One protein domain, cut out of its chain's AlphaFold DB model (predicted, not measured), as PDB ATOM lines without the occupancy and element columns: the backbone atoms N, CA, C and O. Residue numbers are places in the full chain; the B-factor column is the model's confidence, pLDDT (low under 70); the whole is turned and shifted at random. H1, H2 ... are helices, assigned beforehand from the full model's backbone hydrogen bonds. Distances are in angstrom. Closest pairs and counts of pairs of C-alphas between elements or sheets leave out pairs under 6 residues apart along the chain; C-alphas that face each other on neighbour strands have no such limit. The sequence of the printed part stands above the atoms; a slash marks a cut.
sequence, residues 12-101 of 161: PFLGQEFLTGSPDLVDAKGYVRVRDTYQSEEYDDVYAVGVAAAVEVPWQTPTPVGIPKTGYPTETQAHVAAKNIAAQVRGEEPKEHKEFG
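This is residues 12 to 101 of the 161 residues of an uncharacterized protein of Nocardioides sp. Soil805 (UniProt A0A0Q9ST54). Little regular structure is here: one long helix, H2, lies along one side of a body of loops, and the tail, residues 90 to 101, folds back along it. The small helix H1 is on another side of the body, away from H2. The 90 printed residues hold two named helices, H1 then H2, and no named strand; the class is all helix, with 23 residues in named elements. The whole is compact, with a radius of gyration of the C-alphas of 13.6 A, yet elongated, spanning 47 by 29 by 18 A.

Find C-alpha 17 at (149.060, 194.301, 187.329), where H1, residues 17 to 20, begins. Go on to C-alpha 71 at (138.034, 176.452, 178.252); from there H2, residues 71 to 89, runs 26.7 A to C-alpha 89 at (135.333, 175.053, 204.748).

H1 and H2 are apart, joined by a long link of 50 residues. In H2 every O i to N i+4 pair is within hydrogen-bond range; H1 is too short for such a pair, and its one O i to N i+3 pair is within range.

Look to Pro 62 and Arg 90 for the farthest C-alphas, 48.3 A apart. The printed part has no cut, and no printed residue is under 70 in pLDDT.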
ATOM      1  N   PRO A  12     151.514 188.546 173.481       93.56
ATOM      2  CA  PRO A  12     151.801 187.656 174.596       93.56
ATOM      3  C   PRO A  12     150.908 187.995 175.796       93.56
ATOM      4  O   PRO A  12     150.581 189.156 176.039       93.56
ATOM      5  N   PHE A  13     150.544 186.975 176.568       93.81
ATOM      6  CA  PHE A  13     149.798 187.153 177.809       93.81
ATOM      7  C   PHE A  13     150.747 187.270 179.003       93.81
ATOM      8  O   PHE A  13     151.754 186.557 179.082       93.81
ATOM      9  N   LEU A  14     150.381 188.140 179.943       93.62
ATOM     10  CA  LEU A  14     151.033 188.349 181.233       93.62
ATOM     11  C   LEU A  14     149.974 188.324 182.344       93.62
ATOM     12  O   LEU A  14     148.775 188.469 182.083       93.62
ATOM     13  N   GLY A  15     150.429 188.144 183.578       92.81
ATOM     14  CA  GLY A  15     149.629 188.327 184.778       92.81
ATOM     15  C   GLY A  15     149.059 189.735 184.898       92.81
ATOM     16  O   GLY A  15     149.560 190.689 184.303       92.81
ATOM     17  N   GLN A  16     147.985 189.861 185.672       92.94
ATOM     18  CA  GLN A  16     147.354 191.153 185.927       92.94
ATOM     19  C   GLN A  16     148.227 192.020 186.840       92.94
ATOM     20  O   GLN A  16     148.874 191.511 187.752       92.94
ATOM     21  N   GLU A  17     148.197 193.337 186.630       91.81
ATOM     22  CA  GLU A  17     149.060 194.301 187.329       91.81
ATOM     23  C   GLU A  17     148.947 194.205 188.854       91.81
ATOM     24  O   GLU A  17     149.961 194.221 189.544       91.81
ATOM     25  N   PHE A  18     147.742 194.000 189.393       92.62
ATOM     26  CA  PHE A  18     147.549 193.903 190.843       92.62
ATOM     27  C   PHE A  18     148.276 192.703 191.476       92.62
ATOM     28  O   PHE A  18     148.619 192.759 192.653       92.62
ATOM     29  N   LEU A  19     148.542 191.638 190.710       91.50
ATOM     30  CA  LEU A  19     149.289 190.474 191.193       91.50
ATOM     31  C   LEU A  19     150.800 190.731 191.252       91.50
ATOM     32  O   LEU A  19     151.510 190.057 191.990       91.50
ATOM     33  N   THR A  20     151.306 191.715 190.504       80.56
ATOM     34  CA  THR A  20     152.745 192.035 190.471       80.56
ATOM     35  C   THR A  20     153.258 192.606 191.793       80.56
ATOM     36  O   THR A  20     154.448 192.507 192.081       80.56
ATOM     37  N   GLY A  21     152.360 193.134 192.632       86.94
ATOM     38  CA  GLY A  21     152.668 193.561 193.999       86.94
ATOM     39  C   GLY A  21     152.860 192.405 194.990       86.94
ATOM     40  O   GLY A  21     153.225 192.655 196.135       86.94
ATOM     41  N   SER A  22     152.631 191.158 194.566       92.69
ATOM     42  CA  SER A  22     152.753 189.949 195.387       92.69
ATOM     43  C   SER A  22     153.806 189.000 194.794       92.69
ATOM     44  O   SER A  22     153.449 187.947 194.260       92.69
ATOM     45  N   PRO A  23     155.107 189.348 194.851       90.25
ATOM     46  CA  PRO A  23     156.171 188.590 194.182       90.25
ATOM     47  C   PRO A  23     156.301 187.146 194.683       90.25
ATOM     48  O   PRO A  23     156.705 186.269 193.919       90.25
ATOM     49  N   ASP A  24     155.901 186.879 195.927       93.06
ATOM     50  CA  ASP A  24     155.908 185.538 196.519       93.06
ATOM     51  C   ASP A  24     154.784 184.651 195.951       93.06
ATOM     52  O   ASP A  24     154.932 183.432 195.860       93.06
ATOM     53  N   LEU A  25     153.715 185.253 195.417       96.00
ATOM     54  CA  LEU A  25     152.565 184.546 194.854       96.00
ATOM     55  C   LEU A  25     152.724 184.200 193.363       96.00
ATOM     56  O   LEU A  25     152.143 183.217 192.895       96.00
ATOM     57  N   VAL A  26     153.481 184.995 192.599       96.94
ATOM     58  CA  VAL A  26     153.518 184.904 191.129       96.94
ATOM     59  C   VAL A  26     154.878 184.574 190.526       96.94
ATOM     60  O   VAL A  26     155.932 184.924 191.051       96.94
ATOM     61  N   ASP A  27     154.861 183.918 189.365       94.56
ATOM     62  CA  ASP A  27     156.034 183.715 188.518       94.56
ATOM     63  C   ASP A  27     156.527 185.025 187.867       94.56
ATOM     64  O   ASP A  27     155.907 186.084 187.963       94.56
ATOM     65  N   ALA A  28     157.650 184.953 187.147       91.81
ATOM     66  CA  ALA A  28     158.244 186.111 186.470       91.81
ATOM     67  C   ALA A  28     157.339 186.754 185.398       91.81
ATOM     68  O   ALA A  28     157.625 187.855 184.931       91.81
ATOM     69  N   LYS A  29     156.269 186.072 184.972       92.25
ATOM     70  CA  LYS A  29     155.276 186.578 184.019       92.25
ATOM     71  C   LYS A  29     154.001 187.060 184.715       92.25
ATOM     72  O   LYS A  29     153.107 187.532 184.018       92.25
ATOM     73  N   GLY A  30     153.910 186.968 186.043       95.19
ATOM     74  CA  GLY A  30     152.766 187.394 186.845       95.19
ATOM     75  C   GLY A  30     151.657 186.344 186.995       95.19
ATOM     76  O   GLY A  30     150.550 186.695 187.403       95.19
ATOM     77  N   TYR A  31     151.901 185.077 186.654       96.31
ATOM     78  CA  TYR A  31     150.941 183.994 186.891       96.31
ATOM     79  C   TYR A  31     151.107 183.413 188.294       96.31
ATOM     80  O   TYR A  31     152.229 183.226 188.749       96.31
ATOM     81  N   VAL A  32     150.008 183.081 188.965       97.75
ATOM     82  CA  VAL A  32     150.027 182.534 190.330       97.75
ATOM     83  C   VAL A  32     150.623 181.129 190.328       97.75
ATOM     84  O   VAL A  32     150.128 180.261 189.607       97.75
ATOM     85  N   ARG A  33     151.663 180.893 191.131       97.69
ATOM     86  CA  ARG A  33     152.242 179.556 191.328       97.69
ATOM     87  C   ARG A  33     151.250 178.679 192.084       97.69
ATOM     88  O   ARG A  33     150.778 179.088 193.144       97.69
ATOM     89  N   VAL A  34     150.919 177.512 191.535       98.19
ATOM     90  CA  VAL A  34     149.891 176.621 192.088       98.19
ATOM     91  C   VAL A  34     150.340 175.168 192.126       98.19
ATOM     92  O   VAL A  34     151.072 174.712 191.252       98.19
ATOM     93  N   ARG A  35     149.816 174.437 193.110       97.62
ATOM     94  CA  ARG A  35     149.884 172.974 193.203       97.62
ATOM     95  C   ARG A  35     148.829 172.339 192.282       97.62
ATOM     96  O   ARG A  35     147.949 173.023 191.758       97.62
ATOM     97  N   ASP A  36     148.843 171.018 192.141       97.38
ATOM     98  CA  ASP A  36     147.839 170.256 191.378       97.38
ATOM     99  C   ASP A  36     146.434 170.231 192.023       97.38
ATOM    100  O   ASP A  36     145.458 169.817 191.391       97.38
ATOM    101  N   THR A  37     146.315 170.724 193.259       97.94
ATOM    102  CA  THR A  37     145.052 171.059 193.940       97.94
ATOM    103  C   THR A  37     144.498 172.434 193.550       97.94
ATOM    104  O   THR A  37     143.386 172.786 193.958       97.94
ATOM    105  N   TYR A  38     145.261 173.209 192.770       98.38
ATOM    106  CA  TYR A  38     145.046 174.615 192.401       98.38
ATOM    107  C   TYR A  38     145.078 175.621 193.553       98.38
ATOM    108  O   TYR A  38     144.747 176.793 193.350       98.38
ATOM    109  N   GLN A  39     145.518 175.189 194.734       98.31
ATOM    110  CA  GLN A  39     145.975 176.092 195.786       98.31
ATOM    111  C   GLN A  39     147.265 176.766 195.347       98.31
ATOM    112  O   GLN A  39     148.077 176.159 194.642       98.31
ATOM    113  N   SER A  40     147.471 178.000 195.785       97.81
ATOM    114  CA  SER A  40     148.756 178.653 195.625       97.81
ATOM    115  C   SER A  40     149.841 177.895 196.389       97.81
ATOM    116  O   SER A  40     149.567 177.174 197.350       97.81
ATOM    117  N   GLU A  41     151.087 178.019 195.950       97.31
ATOM    118  CA  GLU A  41     152.197 177.388 196.669       97.31
ATOM    119  C   GLU A  41     152.427 178.025 198.047       97.31
ATOM    120  O   GLU A  41     152.725 177.296 198.991       97.31
ATOM    121  N   GLU A  42     152.208 179.340 198.159       96.75
ATOM    122  CA  GLU A  42     152.505 180.159 199.344       96.75
ATOM    123  C   GLU A  42     151.371 180.183 200.385       96.75
ATOM    124  O   GLU A  42     151.623 180.093 201.584       96.75
ATOM    125  N   TYR A  43     150.114 180.289 199.943       96.50
ATOM    126  CA  TYR A  43     148.944 180.430 200.815       96.50
ATOM    127  C   TYR A  43     147.905 179.340 200.528       96.50
ATOM    128  O   TYR A  43     147.361 179.254 199.420       96.50
ATOM    129  N   ASP A  44     147.589 178.528 201.539       96.38
ATOM    130  CA  ASP A  44     146.690 177.371 201.402       96.38
ATOM    131  C   ASP A  44     145.205 177.758 201.225       96.38
ATOM    132  O   ASP A  44     144.390 176.909 200.856       96.38
ATOM    133  N   ASP A  45     144.834 179.016 201.474       96.19
ATOM    134  CA  ASP A  45     143.488 179.580 201.291       96.19
ATOM    135  C   ASP A  45     143.339 180.403 199.998       96.19
ATOM    136  O   ASP A  45     142.238 180.847 199.656       96.19
ATOM    137  N   VAL A  46     144.422 180.563 199.232       97.38
ATOM    138  CA  VAL A  46     144.415 181.232 197.928       97.38
ATOM    139  C   VAL A  46     144.432 180.184 196.826       97.38
ATOM    140  O   VAL A  46     145.271 179.291 196.813       97.38
ATOM    141  N   TYR A  47     143.530 180.321 195.859       98.38
ATOM    142  CA  TYR A  47     143.442 179.444 194.694       98.38
ATOM    143  C   TYR A  47     143.567 180.254 193.409       98.38
ATOM    144  O   TYR A  47     143.086 181.386 193.328       98.38
ATOM    145  N   ALA A  48     144.146 179.652 192.371       98.12
ATOM    146  CA  ALA A  48     144.154 180.235 191.036       98.12
ATOM    147  C   ALA A  48     143.841 179.189 189.966       98.12
ATOM    148  O   ALA A  48     144.341 178.069 189.985       98.12
ATOM    149  N   VAL A  49     143.006 179.585 189.005       98.12
ATOM    150  CA  VAL A  49     142.544 178.734 187.905       98.12
ATOM    151  C   VAL A  49     142.542 179.513 186.591       98.12
ATOM    152  O   VAL A  49     142.653 180.742 186.555       98.12
ATOM    153  N   GLY A  50     142.402 178.795 185.487       96.88
ATOM    154  CA  GLY A  50     142.383 179.336 184.139       96.88
ATOM    155  C   GLY A  50     143.696 180.000 183.753       96.88
ATOM    156  O   GLY A  50     144.788 179.530 184.071       96.88
ATOM    157  N   VAL A  51     143.589 181.126 183.044       96.62
ATOM    158  CA  VAL A  51     144.760 181.836 182.512       96.62
ATOM    159  C   VAL A  51     145.691 182.339 183.621       96.62
ATOM    160  O   VAL A  51     146.898 182.407 183.394       96.62
ATOM    161  N   ALA A  52     145.154 182.632 184.809       96.44
ATOM    162  CA  ALA A  52     145.897 183.185 185.938       96.44
ATOM    163  C   ALA A  52     146.868 182.189 186.594       96.44
ATOM    164  O   ALA A  52     147.876 182.623 187.142       96.44
ATOM    165  N   ALA A  53     146.600 180.882 186.520       97.25
ATOM    166  CA  ALA A  53     147.461 179.852 187.099       97.25
ATOM    167  C   ALA A  53     148.744 179.669 186.278       97.25
ATOM    168  O   ALA A  53     148.693 179.589 185.045       97.25
ATOM    169  N   ALA A  54     149.897 179.590 186.933       96.19
ATOM    170  CA  ALA A  54     151.163 179.267 186.293       96.19
ATOM    171  C   ALA A  54     151.132 177.818 185.789       96.19
ATOM    172  O   ALA A  54     150.588 176.927 186.433       96.19
ATOM    173  N   VAL A  55     151.691 177.595 184.600       95.06
ATOM    174  CA  VAL A  55     151.837 176.262 184.009       95.06
ATOM    175  C   VAL A  55     153.220 176.199 183.387       95.06
ATOM    176  O   VAL A  55     153.561 177.045 182.552       95.06
ATOM    177  N   GLU A  56     154.008 175.207 183.787       91.12
ATOM    178  CA  GLU A  56     155.347 175.007 183.253       91.12
ATOM    179  C   GLU A  56     155.294 174.604 181.775       91.12
ATOM    180  O   GLU A  56     154.502 173.755 181.366       91.12
ATOM    181  N   VAL A  57     156.141 175.233 180.957       90.75
ATOM    182  CA  VAL A  57     156.257 174.942 179.523       90.75
ATOM    183  C   VAL A  57     157.293 173.832 179.326       90.75
ATOM    184  O   VAL A  57     158.476 174.099 179.523       90.75
ATOM    185  N   PRO A  58     156.917 172.620 178.870       91.88
ATOM    186  CA  PRO A  58     157.851 171.496 178.779       91.88
ATOM    187  C   PRO A  58     158.750 171.542 177.527       91.88
ATOM    188  O   PRO A  58     159.334 170.533 177.139       91.88
ATOM    189  N   TRP A  59     158.844 172.690 176.848       91.44
ATOM    190  CA  TRP A  59     159.658 172.875 175.648       91.44
ATOM    191  C   TRP A  59     160.328 174.247 175.614       91.44
ATOM    192  O   TRP A  59     159.827 175.231 176.159       91.44
ATOM    193  N   GLN A  60     161.431 174.324 174.875       93.75
ATOM    194  CA  GLN A  60     162.048 175.580 174.461       93.75
ATOM    195  C   GLN A  60     162.044 175.674 172.937       93.75
ATOM    196  O   GLN A  60     162.232 174.686 172.231       93.75
ATOM    197  N   THR A  61     161.790 176.874 172.428       94.69
ATOM    198  CA  THR A  61     161.698 177.175 170.994       94.69
ATOM    199  C   THR A  61     162.523 178.430 170.695       94.69
ATOM    200  O   THR A  61     162.661 179.266 171.589       94.69
ATOM    201  N   PRO A  62     163.078 178.597 169.474       96.44
ATOM    202  CA  PRO A  62     163.890 179.773 169.136       96.44
ATOM    203  C   PRO A  62     163.155 181.104 169.344       96.44
ATOM    204  O   PRO A  62     163.751 182.088 169.770       96.44
ATOM    205  N   THR A  63     161.848 181.109 169.077       93.25
ATOM    206  CA  THR A  63     160.939 182.199 169.434       93.25
ATOM    207  C   THR A  63     160.087 181.731 170.607       93.25
ATOM    208  O   THR A  63     159.438 180.703 170.450       93.25
ATOM    209  N   PRO A  64     160.032 182.446 171.744       91.31
ATOM    210  CA  PRO A  64     159.271 182.000 172.908       91.31
ATOM    211  C   PRO A  64     157.782 181.765 172.602       91.31
ATOM    212  O   PRO A  64     157.062 182.696 172.243       91.31
ATOM    213  N   VAL A  65     157.308 180.531 172.797       92.31
ATOM    214  CA  VAL A  65     155.893 180.138 172.664       92.31
ATOM    215  C   VAL A  65     155.403 179.518 173.972       92.31
ATOM    216  O   VAL A  65     156.043 178.619 174.516       92.31
ATOM    217  N   GLY A  66     154.269 180.009 174.478       91.38
ATOM    218  CA  GLY A  66     153.637 179.514 175.702       91.38
ATOM    219  C   GLY A  66     152.648 178.367 175.478       91.38
ATOM    220  O   GLY A  66     152.485 177.853 174.373       91.38
ATOM    221  N   ILE A  67     151.953 177.995 176.551       91.88
ATOM    222  CA  ILE A  67     150.899 176.977 176.544       91.88
ATOM    223  C   ILE A  67     149.525 177.648 176.419       91.88
ATOM    224  O   ILE A  67     149.248 178.599 177.158       91.88
ATOM    225  N   PRO A  68     148.625 177.155 175.550       92.88
ATOM    226  CA  PRO A  68     147.250 177.632 175.528       92.88
ATOM    227  C   PRO A  68     146.469 177.101 176.740       92.88
ATOM    228  O   PRO A  68     146.408 175.899 176.969       92.88
ATOM    229  N   LYS A  69     145.828 177.989 177.503       94.19
ATOM    230  CA  LYS A  69     144.983 177.638 178.659       94.19
ATOM    231  C   LYS A  69     143.514 177.747 178.242       94.19
ATOM    232  O   LYS A  69     142.926 178.823 178.281       94.19
ATOM    233  N   THR A  70     142.968 176.657 177.705       93.69
ATOM    234  CA  THR A  70     141.669 176.653 177.009       93.69
ATOM    235  C   THR A  70     140.490 176.448 177.969       93.69
ATOM    236  O   THR A  70     140.674 176.271 179.175       93.69
ATOM    237  N   GLY A  71     139.259 176.496 177.443       94.12
ATOM    238  CA  GLY A  71     138.034 176.452 178.252       94.12
ATOM    239  C   GLY A  71     137.855 175.163 179.058       94.12
ATOM    240  O   GLY A  71     137.622 175.233 180.258       94.12
ATOM    241  N   TYR A  72     138.023 173.991 178.435       94.75
ATOM    242  CA  TYR A  72     137.806 172.707 179.117       94.75
ATOM    243  C   TYR A  72     138.796 172.449 180.275       94.75
ATOM    244  O   TYR A  72     138.342 172.127 181.378       94.75
ATOM    245  N   PRO A  73     140.119 172.672 180.110       94.81
ATOM    246  CA  PRO A  73     141.038 172.714 181.239       94.81
ATOM    247  C   PRO A  73     140.635 173.732 182.292       94.81
ATOM    248  O   PRO A  73     140.534 173.356 183.448       94.81
ATOM    249  N   THR A  74     140.304 174.967 181.915       96.06
ATOM    250  CA  THR A  74     139.904 176.001 182.885       96.06
ATOM    251  C   THR A  74     138.697 175.580 183.735       96.06
ATOM    252  O   THR A  74     138.722 175.750 184.952       96.06
ATOM    253  N   GLU A  75     137.657 174.988 183.137       95.75
ATOM    254  CA  GLU A  75     136.499 174.477 183.888       95.75
ATOM    255  C   GLU A  75     136.877 173.302 184.801       95.75
ATOM    256  O   GLU A  75     136.415 173.232 185.940       95.75
ATOM    257  N   THR A  76     137.772 172.420 184.349       96.50
ATOM    258  CA  THR A  76     138.287 171.315 185.172       96.50
ATOM    259  C   THR A  76     139.071 171.839 186.382       96.50
ATOM    260  O   THR A  76     138.851 171.374 187.499       96.50
ATOM    261  N   GLN A  77     139.938 172.840 186.183       97.62
ATOM    262  CA  GLN A  77     140.664 173.515 187.263       97.62
ATOM    263  C   GLN A  77     139.695 174.129 188.277       97.62
ATOM    264  O   GLN A  77     139.836 173.922 189.480       97.62
ATOM    265  N   ALA A  78     138.668 174.833 187.787       97.50
ATOM    266  CA  ALA A  78     137.643 175.442 188.625       97.50
ATOM    267  C   ALA A  78     136.871 174.406 189.457       97.50
ATOM    268  O   ALA A  78     136.603 174.652 190.630       97.50
ATOM    269  N   HIS A  79     136.544 173.237 188.896       97.25
ATOM    270  CA  HIS A  79     135.889 172.158 189.647       97.25
ATOM    271  C   HIS A  79     136.785 171.583 190.745       97.25
ATOM    272  O   HIS A  79     136.308 171.379 191.859       97.25
ATOM    273  N   VAL A  80     138.067 171.342 190.458       98.06
ATOM    274  CA  VAL A  80     139.029 170.837 191.456       98.06
ATOM    275  C   VAL A  80     139.200 171.844 192.594       98.06
ATOM    276  O   VAL A  80     139.006 171.487 193.755       98.06
ATOM    277  N   ALA A  81     139.447 173.115 192.263       98.44
ATOM    278  CA  ALA A  81     139.561 174.190 193.246       98.44
ATOM    279  C   ALA A  81     138.287 174.320 194.098       98.44
ATOM    280  O   ALA A  81     138.362 174.330 195.323       98.44
ATOM    281  N   ALA A  82     137.102 174.347 193.478       98.06
ATOM    282  CA  ALA A  82     135.835 174.490 194.196       98.06
ATOM    283  C   ALA A  82     135.578 173.345 195.188       98.06
ATOM    284  O   ALA A  82     135.101 173.586 196.298       98.06
ATOM    285  N   LYS A  83     135.906 172.101 194.818       98.00
ATOM    286  CA  LYS A  83     135.784 170.958 195.731       98.00
ATOM    287  C   LYS A  83     136.752 171.056 196.910       98.00
ATOM    288  O   LYS A  83     136.342 170.776 198.034       98.00
ATOM    289  N   ASN A  84     137.995 171.470 196.662       98.50
ATOM    290  CA  ASN A  84     139.007 171.638 197.706       98.50
ATOM    291  C   ASN A  84     138.659 172.790 198.661       98.50
ATOM    292  O   ASN A  84     138.700 172.596 199.873       98.50
ATOM    293  N   ILE A  85     138.183 173.928 198.145       98.56
ATOM    294  CA  ILE A  85     137.642 175.025 198.963       98.56
ATOM    295  C   ILE A  85     136.497 174.511 199.844       98.56
ATOM    296  O   ILE A  85     136.473 174.748 201.050       98.56
ATOM    297  N   ALA A  86     135.549 173.766 199.265       98.25
ATOM    298  CA  ALA A  86     134.432 173.216 200.025       98.25
ATOM    299  C   ALA A  86     134.891 172.229 201.116       98.25
ATOM    300  O   ALA A  86     134.270 172.185 202.176       98.25
ATOM    301  N   ALA A  87     135.942 171.443 200.865       98.19
ATOM    302  CA  ALA A  87     136.556 170.559 201.856       98.19
ATOM    303  C   ALA A  87     137.164 171.363 203.016       98.19
ATOM    304  O   ALA A  87     136.792 171.140 204.168       98.19
ATOM    305  N   GLN A  88     137.978 172.379 202.720       97.81
ATOM    306  CA  GLN A  88     138.586 173.233 203.744       97.81
ATOM    307  C   GLN A  88     137.546 173.956 204.605       97.81
ATOM    308  O   GLN A  88     137.686 174.012 205.824       97.81
ATOM    309  N   VAL A  89     136.450 174.436 204.006       98.19
ATOM    310  CA  VAL A  89     135.333 175.053 204.748       98.19
ATOM    311  C   VAL A  89     134.699 174.079 205.753       98.19
ATOM    312  O   VAL A  89     134.195 174.510 206.790       98.19
ATOM    313  N   ARG A  90     134.742 172.767 205.491       98.12
ATOM    314  CA  ARG A  90     134.282 171.719 206.420       98.12
ATOM    315  C   ARG A  90     135.359 171.257 207.412       98.12
ATOM    316  O   ARG A  90     135.085 170.368 208.213       98.12
ATOM    317  N   GLY A  91     136.556 171.844 207.377       97.69
ATOM    318  CA  GLY A  91     137.706 171.413 208.179       97.69
ATOM    319  C   GLY A  91     138.375 170.139 207.655       97.69
ATOM    320  O   GLY A  91     139.049 169.445 208.412       97.69
ATOM    321  N   GLU A  92     138.157 169.799 206.385       97.62
ATOM    322  CA  GLU A  92     138.788 168.665 205.711       97.62
ATOM    323  C   GLU A  92     140.015 169.127 204.911       97.62
ATOM    324  O   GLU A  92     140.039 170.225 204.354       97.62
ATOM    325  N   GLU A  93     141.007 168.246 204.784       96.19
ATOM    326  CA  GLU A  93     142.154 168.468 203.898       96.19
ATOM    327  C   GLU A  93     141.743 168.429 202.409       96.19
ATOM    328  O   GLU A  93     140.936 167.566 202.029       96.19
ATOM    329  N   PRO A  94     142.319 169.294 201.546       96.81
ATOM    330  CA  PRO A  94     142.221 169.193 200.089       96.81
ATOM    331  C   PRO A  94     142.682 167.820 199.583       96.81
ATOM    332  O   PRO A  94     143.746 167.332 199.955       96.81
ATOM    333  N   LYS A  95     141.874 167.181 198.733       96.88
ATOM    334  CA  LYS A  95     142.136 165.820 198.211       96.88
ATOM    335  C   LYS A  95     141.908 165.685 196.714       96.88
ATOM    336  O   LYS A  95     142.136 164.617 196.149       96.88
ATOM    337  N   GLU A  96     141.386 166.718 196.066       97.94
ATOM    338  CA  GLU A  96     141.150 166.690 194.630       97.94
ATOM    339  C   GLU A  96     142.399 167.212 193.934       97.94
ATOM    340  O   GLU A  96     142.817 168.347 194.154       97.94
ATOM    341  N   HIS A  97     142.976 166.366 193.087       98.06
ATOM    342  CA  HIS A  97     144.210 166.638 192.367       98.06
ATOM    343  C   HIS A  97     143.967 166.500 190.869       98.06
ATOM    344  O   HIS A  97     143.335 165.543 190.395       98.06
ATOM    345  N   LYS A  98     144.481 167.454 190.097       97.56
ATOM    346  CA  LYS A  98     144.511 167.353 188.643       97.56
ATOM    347  C   LYS A  98     145.653 168.176 188.088       97.56
ATOM    348  O   LYS A  98     145.563 169.394 188.043       97.56
ATOM    349  N   GLU A  99     146.659 167.517 187.543       96.69
ATOM    350  CA  GLU A  99     147.704 168.202 186.791       96.69
ATOM    351  C   GLU A  99     147.151 168.819 185.502       96.69
ATOM    352  O   GLU A  99     146.433 168.157 184.746       96.69
ATOM    353  N   PHE A 100     147.504 170.078 185.211       96.62
ATOM    354  CA  PHE A 100     147.013 170.782 184.014       96.62
ATOM    355  C   PHE A 100     147.362 170.023 182.727       96.62
ATOM    356  O   PHE A 100     146.543 169.920 181.812       96.62
ATOM    357  N   GLY A 101     148.581 169.480 182.663       95.25
ATOM    358  CA  GLY A 101     149.074 168.758 181.494       95.25
ATOM    359  C   GLY A 101     148.270 167.505 181.157       95.25
ATOM    360  O   GLY A 101     148.173 167.158 179.981       95.25
TER     361      GLY A 101